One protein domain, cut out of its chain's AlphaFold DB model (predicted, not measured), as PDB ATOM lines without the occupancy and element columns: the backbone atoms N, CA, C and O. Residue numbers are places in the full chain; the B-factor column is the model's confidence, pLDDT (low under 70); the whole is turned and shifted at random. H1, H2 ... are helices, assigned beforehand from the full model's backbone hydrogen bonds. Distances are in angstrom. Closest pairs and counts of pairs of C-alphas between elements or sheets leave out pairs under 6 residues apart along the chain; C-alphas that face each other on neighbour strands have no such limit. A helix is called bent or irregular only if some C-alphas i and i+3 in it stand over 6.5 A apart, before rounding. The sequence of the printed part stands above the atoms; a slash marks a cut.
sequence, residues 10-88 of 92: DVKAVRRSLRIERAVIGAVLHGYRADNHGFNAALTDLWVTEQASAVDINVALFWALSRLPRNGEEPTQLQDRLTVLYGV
ATOM      1  N   ASP A  10      23.423  34.874   6.231       83.31
ATOM      2  CA  ASP A  10      23.574  36.207   6.820       83.31
ATOM      3  C   ASP A  10      25.001  36.403   7.343       83.31
ATOM      4  O   ASP A  10      25.620  37.444   7.116       83.31
ATOM      5  N   VAL A  11      25.570  35.371   7.974       85.19
ATOM      6  CA  VAL A  11      26.953  35.397   8.475       85.19
ATOM      7  C   VAL A  11      27.944  35.576   7.323       85.19
ATOM      8  O   VAL A  11      28.827  36.437   7.390       85.19
ATOM      9  N   LYS A  12      27.769  34.833   6.223       86.56
ATOM     10  CA  LYS A  12      28.619  34.959   5.027       86.56
ATOM     11  C   LYS A  12      28.515  36.339   4.382       86.56
ATOM     12  O   LYS A  12      29.540  36.900   3.984       86.56
ATOM     13  N   ALA A  13      27.311  36.908   4.309       87.88
ATOM     14  CA  ALA A  13      27.096  38.248   3.773       87.88
ATOM     15  C   ALA A  13      27.779  39.327   4.629       87.88
ATOM     16  O   ALA A  13      28.448  40.211   4.086       87.88
ATOM     17  N   VAL A  14      27.683  39.226   5.958       89.25
ATOM     18  CA  VAL A  14      28.359  40.152   6.879       89.25
ATOM     19  C   VAL A  14      29.875  40.034   6.755       89.25
ATOM     20  O   VAL A  14      30.544  41.052   6.602       89.25
ATOM     21  N   ARG A  15      30.438  38.820   6.743       89.94
ATOM     22  CA  ARG A  15      31.892  38.644   6.581       89.94
ATOM     23  C   ARG A  15      32.397  39.198   5.252       89.94
ATOM     24  O   ARG A  15      33.407  39.894   5.233       89.94
ATOM     25  N   ARG A  16      31.664  38.971   4.155       92.25
ATOM     26  CA  ARG A  16      31.960  39.612   2.863       92.25
ATOM     27  C   ARG A  16      31.960  41.135   2.985       92.25
ATOM     28  O   ARG A  16      32.895  41.779   2.521       92.25
ATOM     29  N   SER A  17      30.956  41.713   3.644       92.25
ATOM     30  CA  SER A  17      30.891  43.161   3.866       92.25
ATOM     31  C   SER A  17      32.102  43.686   4.647       92.25
ATOM     32  O   SER A  17      32.667  44.706   4.261       92.25
ATOM     33  N   LEU A  18      32.561  42.961   5.674       93.69
ATOM     34  CA  LEU A  18      33.754  43.324   6.447       93.69
ATOM     35  C   LEU A  18      35.044  43.247   5.617       93.69
ATOM     36  O   LEU A  18      35.897  44.127   5.738       93.69
ATOM     37  N   ARG A  19      35.190  42.243   4.740       94.81
ATOM     38  CA  ARG A  19      36.346  42.144   3.830       94.81
ATOM     39  C   ARG A  19      36.363  43.262   2.793       94.81
ATOM     40  O   ARG A  19      37.423  43.833   2.539       94.81
ATOM     41  N   ILE A  20      35.199  43.633   2.256       95.06
ATOM     42  CA  ILE A  20      35.070  44.799   1.372       95.06
ATOM     43  C   ILE A  20      35.459  46.070   2.131       95.06
ATOM     44  O   ILE A  20      36.282  46.837   1.641       95.06
ATOM     45  N   GLU A  21      34.943  46.274   3.347       95.88
ATOM     46  CA  GLU A  21      35.304  47.431   4.174       95.88
ATOM     47  C   GLU A  21      36.821  47.497   4.418       95.88
ATOM     48  O   GLU A  21      37.436  48.550   4.231       95.88
ATOM     49  N   ARG A  22      37.441  46.360   4.754       96.31
ATOM     50  CA  ARG A  22      38.891  46.226   4.941       96.31
ATOM     51  C   ARG A  22      39.661  46.645   3.692       96.31
ATOM     52  O   ARG A  22      40.583  47.453   3.789       96.31
ATOM     53  N   ALA A  23      39.272  46.139   2.526       96.62
ATOM     54  CA  ALA A  23      39.941  46.447   1.270       96.62
ATOM     55  C   ALA A  23      39.742  47.918   0.849       96.62
ATOM     56  O   ALA A  23      40.691  48.561   0.400       96.62
ATOM     57  N   VAL A  24      38.566  48.512   1.085       97.69
ATOM     58  CA  VAL A  24      38.341  49.948   0.840       97.69
ATOM     59  C   VAL A  24      39.228  50.814   1.732       97.69
ATOM     60  O   VAL A  24      39.899  51.722   1.235       97.69
ATOM     61  N   ILE A  25      39.268  50.539   3.038       97.12
ATOM     62  CA  ILE A  25      40.106  51.310   3.965       97.12
ATOM     63  C   ILE A  25      41.588  51.119   3.625       97.12
ATOM     64  O   ILE A  25      42.336  52.097   3.631       97.12
ATOM     65  N   GLY A  26      42.000  49.897   3.271       96.31
ATOM     66  CA  GLY A  26      43.345  49.600   2.786       96.31
ATOM     67  C   GLY A  26      43.713  50.450   1.571       96.31
ATOM     68  O   GLY A  26      44.726  51.146   1.599       96.31
ATOM     69  N   ALA A  27      42.864  50.484   0.541       96.88
ATOM     70  CA  ALA A  27      43.102  51.292  -0.654       96.88
ATOM     71  C   ALA A  27      43.243  52.786  -0.315       96.88
ATOM     72  O   ALA A  27      44.191  53.437  -0.749       96.88
ATOM     73  N   VAL A  28      42.357  53.338   0.516       96.69
ATOM     74  CA  VAL A  28      42.441  54.750   0.924       96.69
ATOM     75  C   VAL A  28      43.723  55.033   1.712       96.69
ATOM     76  O   VAL A  28      44.405  56.021   1.442       96.69
ATOM     77  N   LEU A  29      44.082  54.159   2.655       95.56
ATOM     78  CA  LEU A  29      45.273  54.309   3.487       95.56
ATOM     79  C   LEU A  29      46.570  54.220   2.672       95.56
ATOM     80  O   LEU A  29      47.453  55.066   2.823       95.56
ATOM     81  N   HIS A  30      46.695  53.212   1.809       95.62
ATOM     82  CA  HIS A  30      47.873  53.036   0.960       95.62
ATOM     83  C   HIS A  30      47.975  54.148  -0.090       95.62
ATOM     84  O   HIS A  30      49.062  54.681  -0.307       95.62
ATOM     85  N   GLY A  31      46.845  54.585  -0.656       94.19
ATOM     86  CA  GLY A  31      46.788  55.747  -1.543       94.19
ATOM     87  C   GLY A  31      47.249  57.033  -0.851       94.19
ATOM     88  O   GLY A  31      48.072  57.763  -1.400       94.19
ATOM     89  N   TYR A  32      46.805  57.275   0.388       93.94
ATOM     90  CA  TYR A  32      47.248  58.418   1.193       93.94
ATOM     91  C   TYR A  32      48.763  58.418   1.442       93.94
ATOM     92  O   TYR A  32      49.402  59.467   1.426       93.94
ATOM     93  N   ARG A  33      49.351  57.234   1.638       92.75
ATOM     94  CA  ARG A  33      50.791  57.045   1.874       92.75
ATOM     95  C   ARG A  33      51.640  56.998   0.603       92.75
ATOM     96  O   ARG A  33      52.848  56.814   0.711       92.75
ATOM     97  N   ALA A  34      51.031  57.133  -0.577       93.19
ATOM     98  CA  ALA A  34      51.680  56.890  -1.866       93.19
ATOM     99  C   ALA A  34      52.322  55.485  -1.984       93.19
ATOM    100  O   ALA A  34      53.291  55.284  -2.719       93.19
ATOM    101  N   ASP A  35      51.771  54.494  -1.275       95.25
ATOM    102  CA  ASP A  35      52.165  53.088  -1.362       95.25
ATOM    103  C   ASP A  35      51.383  52.393  -2.484       95.25
ATOM    104  O   ASP A  35      50.300  51.837  -2.290       95.25
ATOM    105  N   ASN A  36      51.955  52.420  -3.687       94.81
ATOM    106  CA  ASN A  36      51.329  51.845  -4.876       94.81
ATOM    107  C   ASN A  36      51.153  50.321  -4.795       94.81
ATOM    108  O   ASN A  36      50.237  49.782  -5.415       94.81
ATOM    109  N   HIS A  37      52.020  49.614  -4.066       96.12
ATOM    110  CA  HIS A  37      51.926  48.159  -3.962       96.12
ATOM    111  C   HIS A  37      50.726  47.764  -3.098       96.12
ATOM    112  O   HIS A  37      49.873  46.999  -3.548       96.12
ATOM    113  N   GLY A  38      50.624  48.332  -1.893       94.06
ATOM    114  CA  GLY A  38      49.480  48.102  -1.010       94.06
ATOM    115  C   GLY A  38      48.161  48.591  -1.614       94.06
ATOM    116  O   GLY A  38      47.138  47.919  -1.497       94.06
ATOM    117  N   PHE A  39      48.192  49.710  -2.346       95.25
ATOM    118  CA  PHE A  39      47.026  50.222  -3.063       95.25
ATOM    119  C   PHE A  39      46.513  49.227  -4.111       95.25
ATOM    120  O   PHE A  39      45.328  48.895  -4.120       95.25
ATOM    121  N   ASN A  40      47.401  48.711  -4.964       95.69
ATOM    122  CA  ASN A  40      47.022  47.750  -5.998       95.69
ATOM    123  C   ASN A  40      46.523  46.431  -5.400       95.69
ATOM    124  O   ASN A  40      45.532  45.898  -5.890       95.69
ATOM    125  N   ALA A  41      47.150  45.940  -4.325       95.56
ATOM    126  CA  ALA A  41      46.686  44.746  -3.622       95.56
ATOM    127  C   ALA A  41      45.251  44.924  -3.093       95.56
ATOM    128  O   ALA A  41      44.390  44.084  -3.340       95.56
ATOM    129  N   ALA A  42      44.963  46.063  -2.460       94.31
ATOM    130  CA  ALA A  42      43.625  46.377  -1.969       94.31
ATOM    131  C   ALA A  42      42.588  46.511  -3.103       94.31
ATOM    132  O   ALA A  42      41.448  46.069  -2.964       94.31
ATOM    133  N   LEU A  43      42.972  47.075  -4.254       93.94
ATOM    134  CA  LEU A  43      42.103  47.098  -5.434       93.94
ATOM    135  C   LEU A  43      41.857  45.697  -6.009       93.94
ATOM    136  O   LEU A  43      40.741  45.415  -6.444       93.94
ATOM    137  N   THR A  44      42.862  44.820  -6.019       94.62
ATOM    138  CA  THR A  44      42.686  43.418  -6.417       94.62
ATOM    139  C   THR A  44      41.682  42.718  -5.504       94.62
ATOM    140  O   THR A  44      40.770  42.067  -6.011       94.62
ATOM    141  N   ASP A  45      41.769  42.924  -4.189       92.06
ATOM    142  CA  ASP A  45      40.799  42.362  -3.246       92.06
ATOM    143  C   ASP A  45      39.368  42.844  -3.526       92.06
ATOM    144  O   ASP A  45      38.433  42.043  -3.527       92.06
ATOM    145  N   LEU A  46      39.182  44.128  -3.849       92.38
ATOM    146  CA  LEU A  46      37.860  44.675  -4.172       92.38
ATOM    147  C   LEU A  46      37.286  44.123  -5.478       92.38
ATOM    148  O   LEU A  46      36.140  43.674  -5.511       92.38
ATOM    149  N   TRP A  47      38.055  44.186  -6.564       92.81
ATOM    150  CA  TRP A  47      37.530  43.933  -7.907       92.81
ATOM    151  C   TRP A  47      37.604  42.468  -8.328       92.81
ATOM    152  O   TRP A  47      36.756  42.017  -9.095       92.81
ATOM    153  N   VAL A  48      38.604  41.732  -7.843       91.19
ATOM    154  CA  VAL A  48      38.862  40.346  -8.251       91.19
ATOM    155  C   VAL A  48      38.351  39.370  -7.200       91.19
ATOM    156  O   VAL A  48      37.584  38.471  -7.540       91.19
ATOM    157  N   THR A  49      38.739  39.553  -5.935       89.12
ATOM    158  CA  THR A  49      38.398  38.607  -4.862       89.12
ATOM    159  C   THR A  49      36.932  38.740  -4.458       89.12
ATOM    160  O   THR A  49      36.167  37.784  -4.563       89.12
ATOM    161  N   GLU A  50      36.512  39.937  -4.048       90.69
ATOM    162  CA  GLU A  50      35.154  40.155  -3.540       90.69
ATOM    163  C   GLU A  50      34.140  40.509  -4.631       90.69
ATOM    164  O   GLU A  50      32.932  40.442  -4.376       90.69
ATOM    165  N   GLN A  51      34.607  40.890  -5.828       91.88
ATOM    166  CA  GLN A  51      33.772  41.379  -6.935       91.88
ATOM    167  C   GLN A  51      32.770  42.438  -6.439       91.88
ATOM    168  O   GLN A  51      31.559  42.350  -6.657       91.88
ATOM    169  N   ALA A  52      33.279  43.398  -5.665       91.19
ATOM    170  CA  ALA A  52      32.478  44.414  -5.004       91.19
ATOM    171  C   ALA A  52      31.812  45.335  -6.035       91.19
ATOM    172  O   ALA A  52      32.440  45.815  -6.980       91.19
ATOM    173  N   SER A  53      30.523  45.607  -5.843       91.38
ATOM    174  CA  SER A  53      29.819  46.610  -6.633       91.38
ATOM    175  C   SER A  53      30.169  48.021  -6.152       91.38
ATOM    176  O   SER A  53      30.620  48.226  -5.025       91.38
ATOM    177  N   ALA A  54      29.884  49.035  -6.973       87.81
ATOM    178  CA  ALA A  54      30.049  50.430  -6.560       87.81
ATOM    179  C   ALA A  54      29.247  50.762  -5.286       87.81
ATOM    180  O   ALA A  54      29.700  51.542  -4.450       87.81
ATOM    181  N   VAL A  55      28.072  50.147  -5.111       88.81
ATOM    182  CA  VAL A  55      27.228  50.340  -3.923       88.81
ATOM    183  C   VAL A  55      27.903  49.773  -2.673       88.81
ATOM    184  O   VAL A  55      27.913  50.454  -1.650       88.81
ATOM    185  N   ASP A  56      28.524  48.592  -2.780       88.25
ATOM    186  CA  ASP A  56      29.244  47.950  -1.669       88.25
ATOM    187  C   ASP A  56      30.423  48.812  -1.181       88.25
ATOM    188  O   ASP A  56      30.745  48.838   0.005       88.25
ATOM    189  N   ILE A  57      31.050  49.552  -2.099       93.88
ATOM    190  CA  ILE A  57      32.243  50.364  -1.836       93.88
ATOM    191  C   ILE A  57      31.886  51.736  -1.247       93.88
ATOM    192  O   ILE A  57      32.584  52.230  -0.361       93.88
ATOM    193  N   ASN A  58      30.813  52.371  -1.730       93.56
ATOM    194  CA  ASN A  58      30.541  53.796  -1.498       93.56
ATOM    195  C   ASN A  58      30.464  54.195  -0.018       93.56
ATOM    196  O   ASN A  58      30.993  55.240   0.360       93.56
ATOM    197  N   VAL A  59      29.820  53.380   0.822       90.88
ATOM    198  CA  VAL A  59      29.652  53.695   2.251       90.88
ATOM    199  C   VAL A  59      31.002  53.673   2.970       90.88
ATOM    200  O   VAL A  59      31.357  54.644   3.643       90.88
ATOM    201  N   ALA A  60      31.780  52.602   2.781       93.62
ATOM    202  CA  ALA A  60      33.110  52.464   3.368       93.62
ATOM    203  C   ALA A  60      34.071  53.537   2.835       93.62
ATOM    204  O   ALA A  60      34.856  54.101   3.595       93.62
ATOM    205  N   LEU A  61      33.964  53.874   1.547       96.12
ATOM    206  CA  LEU A  61      34.810  54.872   0.903       96.12
ATOM    207  C   LEU A  61      34.534  56.271   1.454       96.12
ATOM    208  O   LEU A  61      35.469  56.976   1.830       96.12
ATOM    209  N   PHE A  62      33.262  56.667   1.548       95.69
ATOM    210  CA  PHE A  62      32.886  57.965   2.105       95.69
ATOM    211  C   PHE A  62      33.356  58.100   3.555       95.69
ATOM    212  O   PHE A  62      33.942  59.119   3.932       95.69
ATOM    213  N   TRP A  63      33.156  57.051   4.357       94.81
ATOM    214  CA  TRP A  63      33.653  57.018   5.725       94.81
ATOM    215  C   TRP A  63      35.181  57.145   5.774       94.81
ATOM    216  O   TRP A  63      35.683  58.026   6.471       94.81
ATOM    217  N   ALA A  64      35.919  56.350   4.994       95.81
ATOM    218  CA  ALA A  64      37.380  56.350   5.008       95.81
ATOM    219  C   ALA A  64      37.965  57.711   4.594       95.81
ATOM    220  O   ALA A  64      38.824  58.259   5.284       95.81
ATOM    221  N   LEU A  65      37.437  58.313   3.524       95.25
ATOM    222  CA  LEU A  65      37.849  59.645   3.073       95.25
ATOM    223  C   LEU A  65      37.545  60.729   4.115       95.25
ATOM    224  O   LEU A  65      38.351  61.637   4.305       95.25
ATOM    225  N   SER A  66      36.423  60.624   4.838       94.81
ATOM    226  CA  SER A  66      36.066  61.584   5.895       94.81
ATOM    227  C   SER A  66      37.022  61.574   7.097       94.81
ATOM    228  O   SER A  66      37.053  62.543   7.857       94.81
ATOM    229  N   ARG A  67      37.793  60.492   7.280       94.19
ATOM    230  CA  ARG A  67      38.748  60.322   8.387       94.19
ATOM    231  C   ARG A  67      40.198  60.583   7.984       94.19
ATOM    232  O   ARG A  67      41.083  60.447   8.828       94.19
ATOM    233  N   LEU A  68      40.453  60.969   6.731       93.38
ATOM    234  CA  LEU A  68      41.793  61.355   6.313       93.38
ATOM    235  C   LEU A  68      42.219  62.675   6.980       93.38
ATOM    236  O   LEU A  68      41.459  63.650   6.977       93.38
ATOM    237  N   PRO A  69      43.445  62.742   7.520       91.25
ATOM    238  CA  PRO A  69      43.987  63.978   8.056       91.25
ATOM    239  C   PRO A  69      44.311  64.962   6.929       91.25
ATOM    240  O   PRO A  69      44.842  64.601   5.877       91.25
ATOM    241  N   ARG A  70      44.015  66.243   7.164       84.25
ATOM    242  CA  ARG A  70      44.172  67.315   6.163       84.25
ATOM    243  C   ARG A  70      45.617  67.800   5.987       84.25
ATOM    244  O   ARG A  70      45.905  68.436   4.980       84.25
ATOM    245  N   ASN A  71      46.508  67.487   6.933       83.62
ATOM    246  CA  ASN A  71      47.829  68.121   7.059       83.62
ATOM    247  C   ASN A  71      49.017  67.147   6.942       83.62
ATOM    248  O   ASN A  71      50.095  67.444   7.446       83.62
ATOM    249  N   GLY A  72      48.844  65.978   6.321       75.06
ATOM    250  CA  GLY A  72      49.934  64.991   6.230       75.06
ATOM    251  C   GLY A  72      50.181  64.195   7.521       75.06
ATOM    252  O   GLY A  72      51.176  63.485   7.614       75.06
ATOM    253  N   GLU A  73      49.314  64.347   8.527       88.69
ATOM    254  CA  GLU A  73      49.405  63.624   9.800       88.69
ATOM    255  C   GLU A  73      49.096  62.129   9.629       88.69
ATOM    256  O   GLU A  73      48.611  61.675   8.591       88.69
ATOM    257  N   GLU A  74      49.364  61.339  10.667       88.44
ATOM    258  CA  GLU A  74      49.049  59.917  10.629       88.44
ATOM    259  C   GLU A  74      47.526  59.678  10.576       88.44
ATOM    260  O   GLU A  74      46.774  60.226  11.385       88.44
ATOM    261  N   PRO A  75      47.032  58.832   9.653       91.44
ATOM    262  CA  PRO A  75      45.614  58.495   9.544       91.44
ATOM    263  C   PRO A  75      45.209  57.435  10.586       91.44
ATOM    264  O   PRO A  75      44.707  56.363  10.239       91.44
ATOM    265  N   THR A  76      45.421  57.727  11.874       91.88
ATOM    266  CA  THR A  76      45.278  56.775  12.993       91.88
ATOM    267  C   THR A  76      43.911  56.098  13.019       91.88
ATOM    268  O   THR A  76      43.817  54.891  13.187       91.88
ATOM    269  N   GLN A  77      42.839  56.832  12.718       91.31
ATOM    270  CA  GLN A  77      41.478  56.282  12.708       91.31
ATOM    271  C   GLN A  77      41.271  55.191  11.646       91.31
ATOM    272  O   GLN A  77      40.507  54.251  11.866       91.31
ATOM    273  N   LEU A  78      41.949  55.299  10.497       93.50
ATOM    274  CA  LEU A  78      41.918  54.260   9.466       93.50
ATOM    275  C   LEU A  78      42.732  53.038   9.903       93.50
ATOM    276  O   LEU A  78      42.299  51.908   9.687       93.50
ATOM    277  N   GLN A  79      43.880  53.256  10.553       92.81
ATOM    278  CA  GLN A  79      44.718  52.177  11.085       92.81
ATOM    279  C   GLN A  79      44.018  51.408  12.210       92.81
ATOM    280  O   GLN A  79      44.024  50.177  12.202       92.81
ATOM    281  N   ASP A  80      43.371  52.114  13.135       94.75
ATOM    282  CA  ASP A  80      42.618  51.513  14.234       94.75
ATOM    283  C   ASP A  80      41.471  50.662  13.689       94.75
ATOM    284  O   ASP A  80      41.289  49.510  14.089       94.75
ATOM    285  N   ARG A  81      40.725  51.192  12.709       94.06
ATOM    286  CA  ARG A  81      39.625  50.453  12.086       94.06
ATOM    287  C   ARG A  81      40.117  49.207  11.356       94.06
ATOM    288  O   ARG A  81      39.513  48.153  11.532       94.06
ATOM    289  N   LEU A  82      41.214  49.293  10.600       92.75
ATOM    290  CA  LEU A  82      41.821  48.114   9.973       92.75
ATOM    291  C   LEU A  82      42.254  47.082  11.008       92.75
ATOM    292  O   LEU A  82      41.975  45.904  10.827       92.75
ATOM    293  N   THR A  83      42.886  47.516  12.097       93.31
ATOM    294  CA  THR A  83      43.329  46.619  13.172       93.31
ATOM    295  C   THR A  83      42.153  45.835  13.751       93.31
ATOM    296  O   THR A  83      42.242  44.621  13.917       93.31
ATOM    297  N   VAL A  84      41.021  46.505  13.984       92.75
ATOM    298  CA  VAL A  84      39.786  45.846  14.433       92.75
ATOM    299  C   VAL A  84      39.257  44.866  13.382       92.75
ATOM    300  O   VAL A  84      38.888  43.750  13.734       92.75
ATOM    301  N   LEU A  85      39.236  45.250  12.101       90.69
ATOM    302  CA  LEU A  85      38.731  44.396  11.018       90.69
ATOM    303  C   LEU A  85      39.595  43.147  10.798       90.69
ATOM    304  O   LEU A  85      39.047  42.072  10.592       90.69
ATOM    305  N   TYR A  86      40.922  43.256  10.896       87.94
ATOM    306  CA  TYR A  86      41.830  42.102  10.842       87.94
ATOM    307  C   TYR A  86      41.730  41.192  12.074       87.94
ATOM    308  O   TYR A  86      42.168  40.048  12.020       87.94
ATOM    309  N   GLY A  87      41.153  41.678  13.177       86.19
ATOM    310  CA  GLY A  87      40.835  40.853  14.341       86.19
ATOM    311  C   GLY A  87      39.632  39.925  14.131       86.19
ATOM    312  O   GLY A  87      39.407  39.036  14.950       86.19
ATOM    313  N   VAL A  88      38.856  40.119  13.059       84.25
ATOM    314  CA  VAL A  88      37.742  39.238  12.693       84.25
ATOM    315  C   VAL A  88      38.268  38.131  11.784       84.25
ATOM    316  O   VAL A  88      38.863  38.415  10.747       84.25
TER     317      VAL A  88
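AT A GLANCE: This is residues 10 to 88 of the 92 residues of an uncharacterized protein of Gordonia sp. 852002-51296_SCH5728562-b (UniProt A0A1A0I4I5). One long helix, H1, runs through the middle, and three shorter helices, H2, H3 and H4, pack on it from different sides, each touching H1 and none of them clearly touching another. H1 and H2 make a helical hairpin, H3 crosses H1 at a steep tilt, and H4 runs back along H1; the first residue of H1 and the loop at Asn 71 lie at opposite ends of the long axis. The printed part has 79 residues with four named helices in the order H1, H2, H3, H4 and no named strand, and its class is all helix. It is compact, with a radius of gyration of the C-alphas of 12.1 A, and elongated, spanning 39 by 22 by 22 A.

IN THESE COORDINATES: H1 is residues 10 to 32, from C-alpha 10 at (23.574, 36.207, 6.820) to C-alpha 32 at (47.248, 58.418, 1.193), 32.9 A long. After a tight link of 3 residues, H2 is residues 36 to 49, 18.5 A long; it is neither bent nor irregular, but only just: C-alphas 46 and 49 are 6.1 A apart. A tight link of 4 residues leads to H3, residues 54 to 66, 17.8 A long; it is only just irregular, with C-alphas 56 and 59 at 7.0 A. A short link of 9 residues leads to H4, residues 76 to 86, 15.2 A long, which ends with C-alpha 86 at (41.830, 42.102, 10.842).

HOW THE PARTS SIT: H1 is the hub and touches the three other helices. H2 touches it at a shallow tilt of 24 degrees, opposite ways; their closest C-alphas, of Ala 27 and Phe 39, are 4.7 A apart. H3 touches H1 at a steep tilt of 49 degrees, the same way; the closest C-alphas, of Glu 21 and Ala 60, are 5.5 A apart. H4 touches H1 opposite ways at a shallow tilt of 35.0 degrees, only just short of steep; the closest C-alphas, of Arg 22 and Leu 82, are 6.1 A apart. The packing of the helices is mostly aligned, only just, with 2 of these 3 touching pairs at a shallow tilt. H3 and H4 are close but not clearly touching, the closest C-alphas being those of Ala 64 and Leu 78 at 6.7 A. H2 and H4 are apart, and H2 and H3 are only just apart, their closest C-alphas 8.3 A from each other. In H1, H2 and H4 every O i to N i+4 pair is within hydrogen-bond range; in H3 it is 7 of 9.

THE WHOLE: The two C-alphas farthest apart are those of Asp 10 and Asn 71, at 40.1 A, while those of Asp 10 and Val 88 are 15.6 A apart. The printed part has no cut, and no link is long. The mean pLDDT of the printed part is 92.2, and no printed residue is under 70.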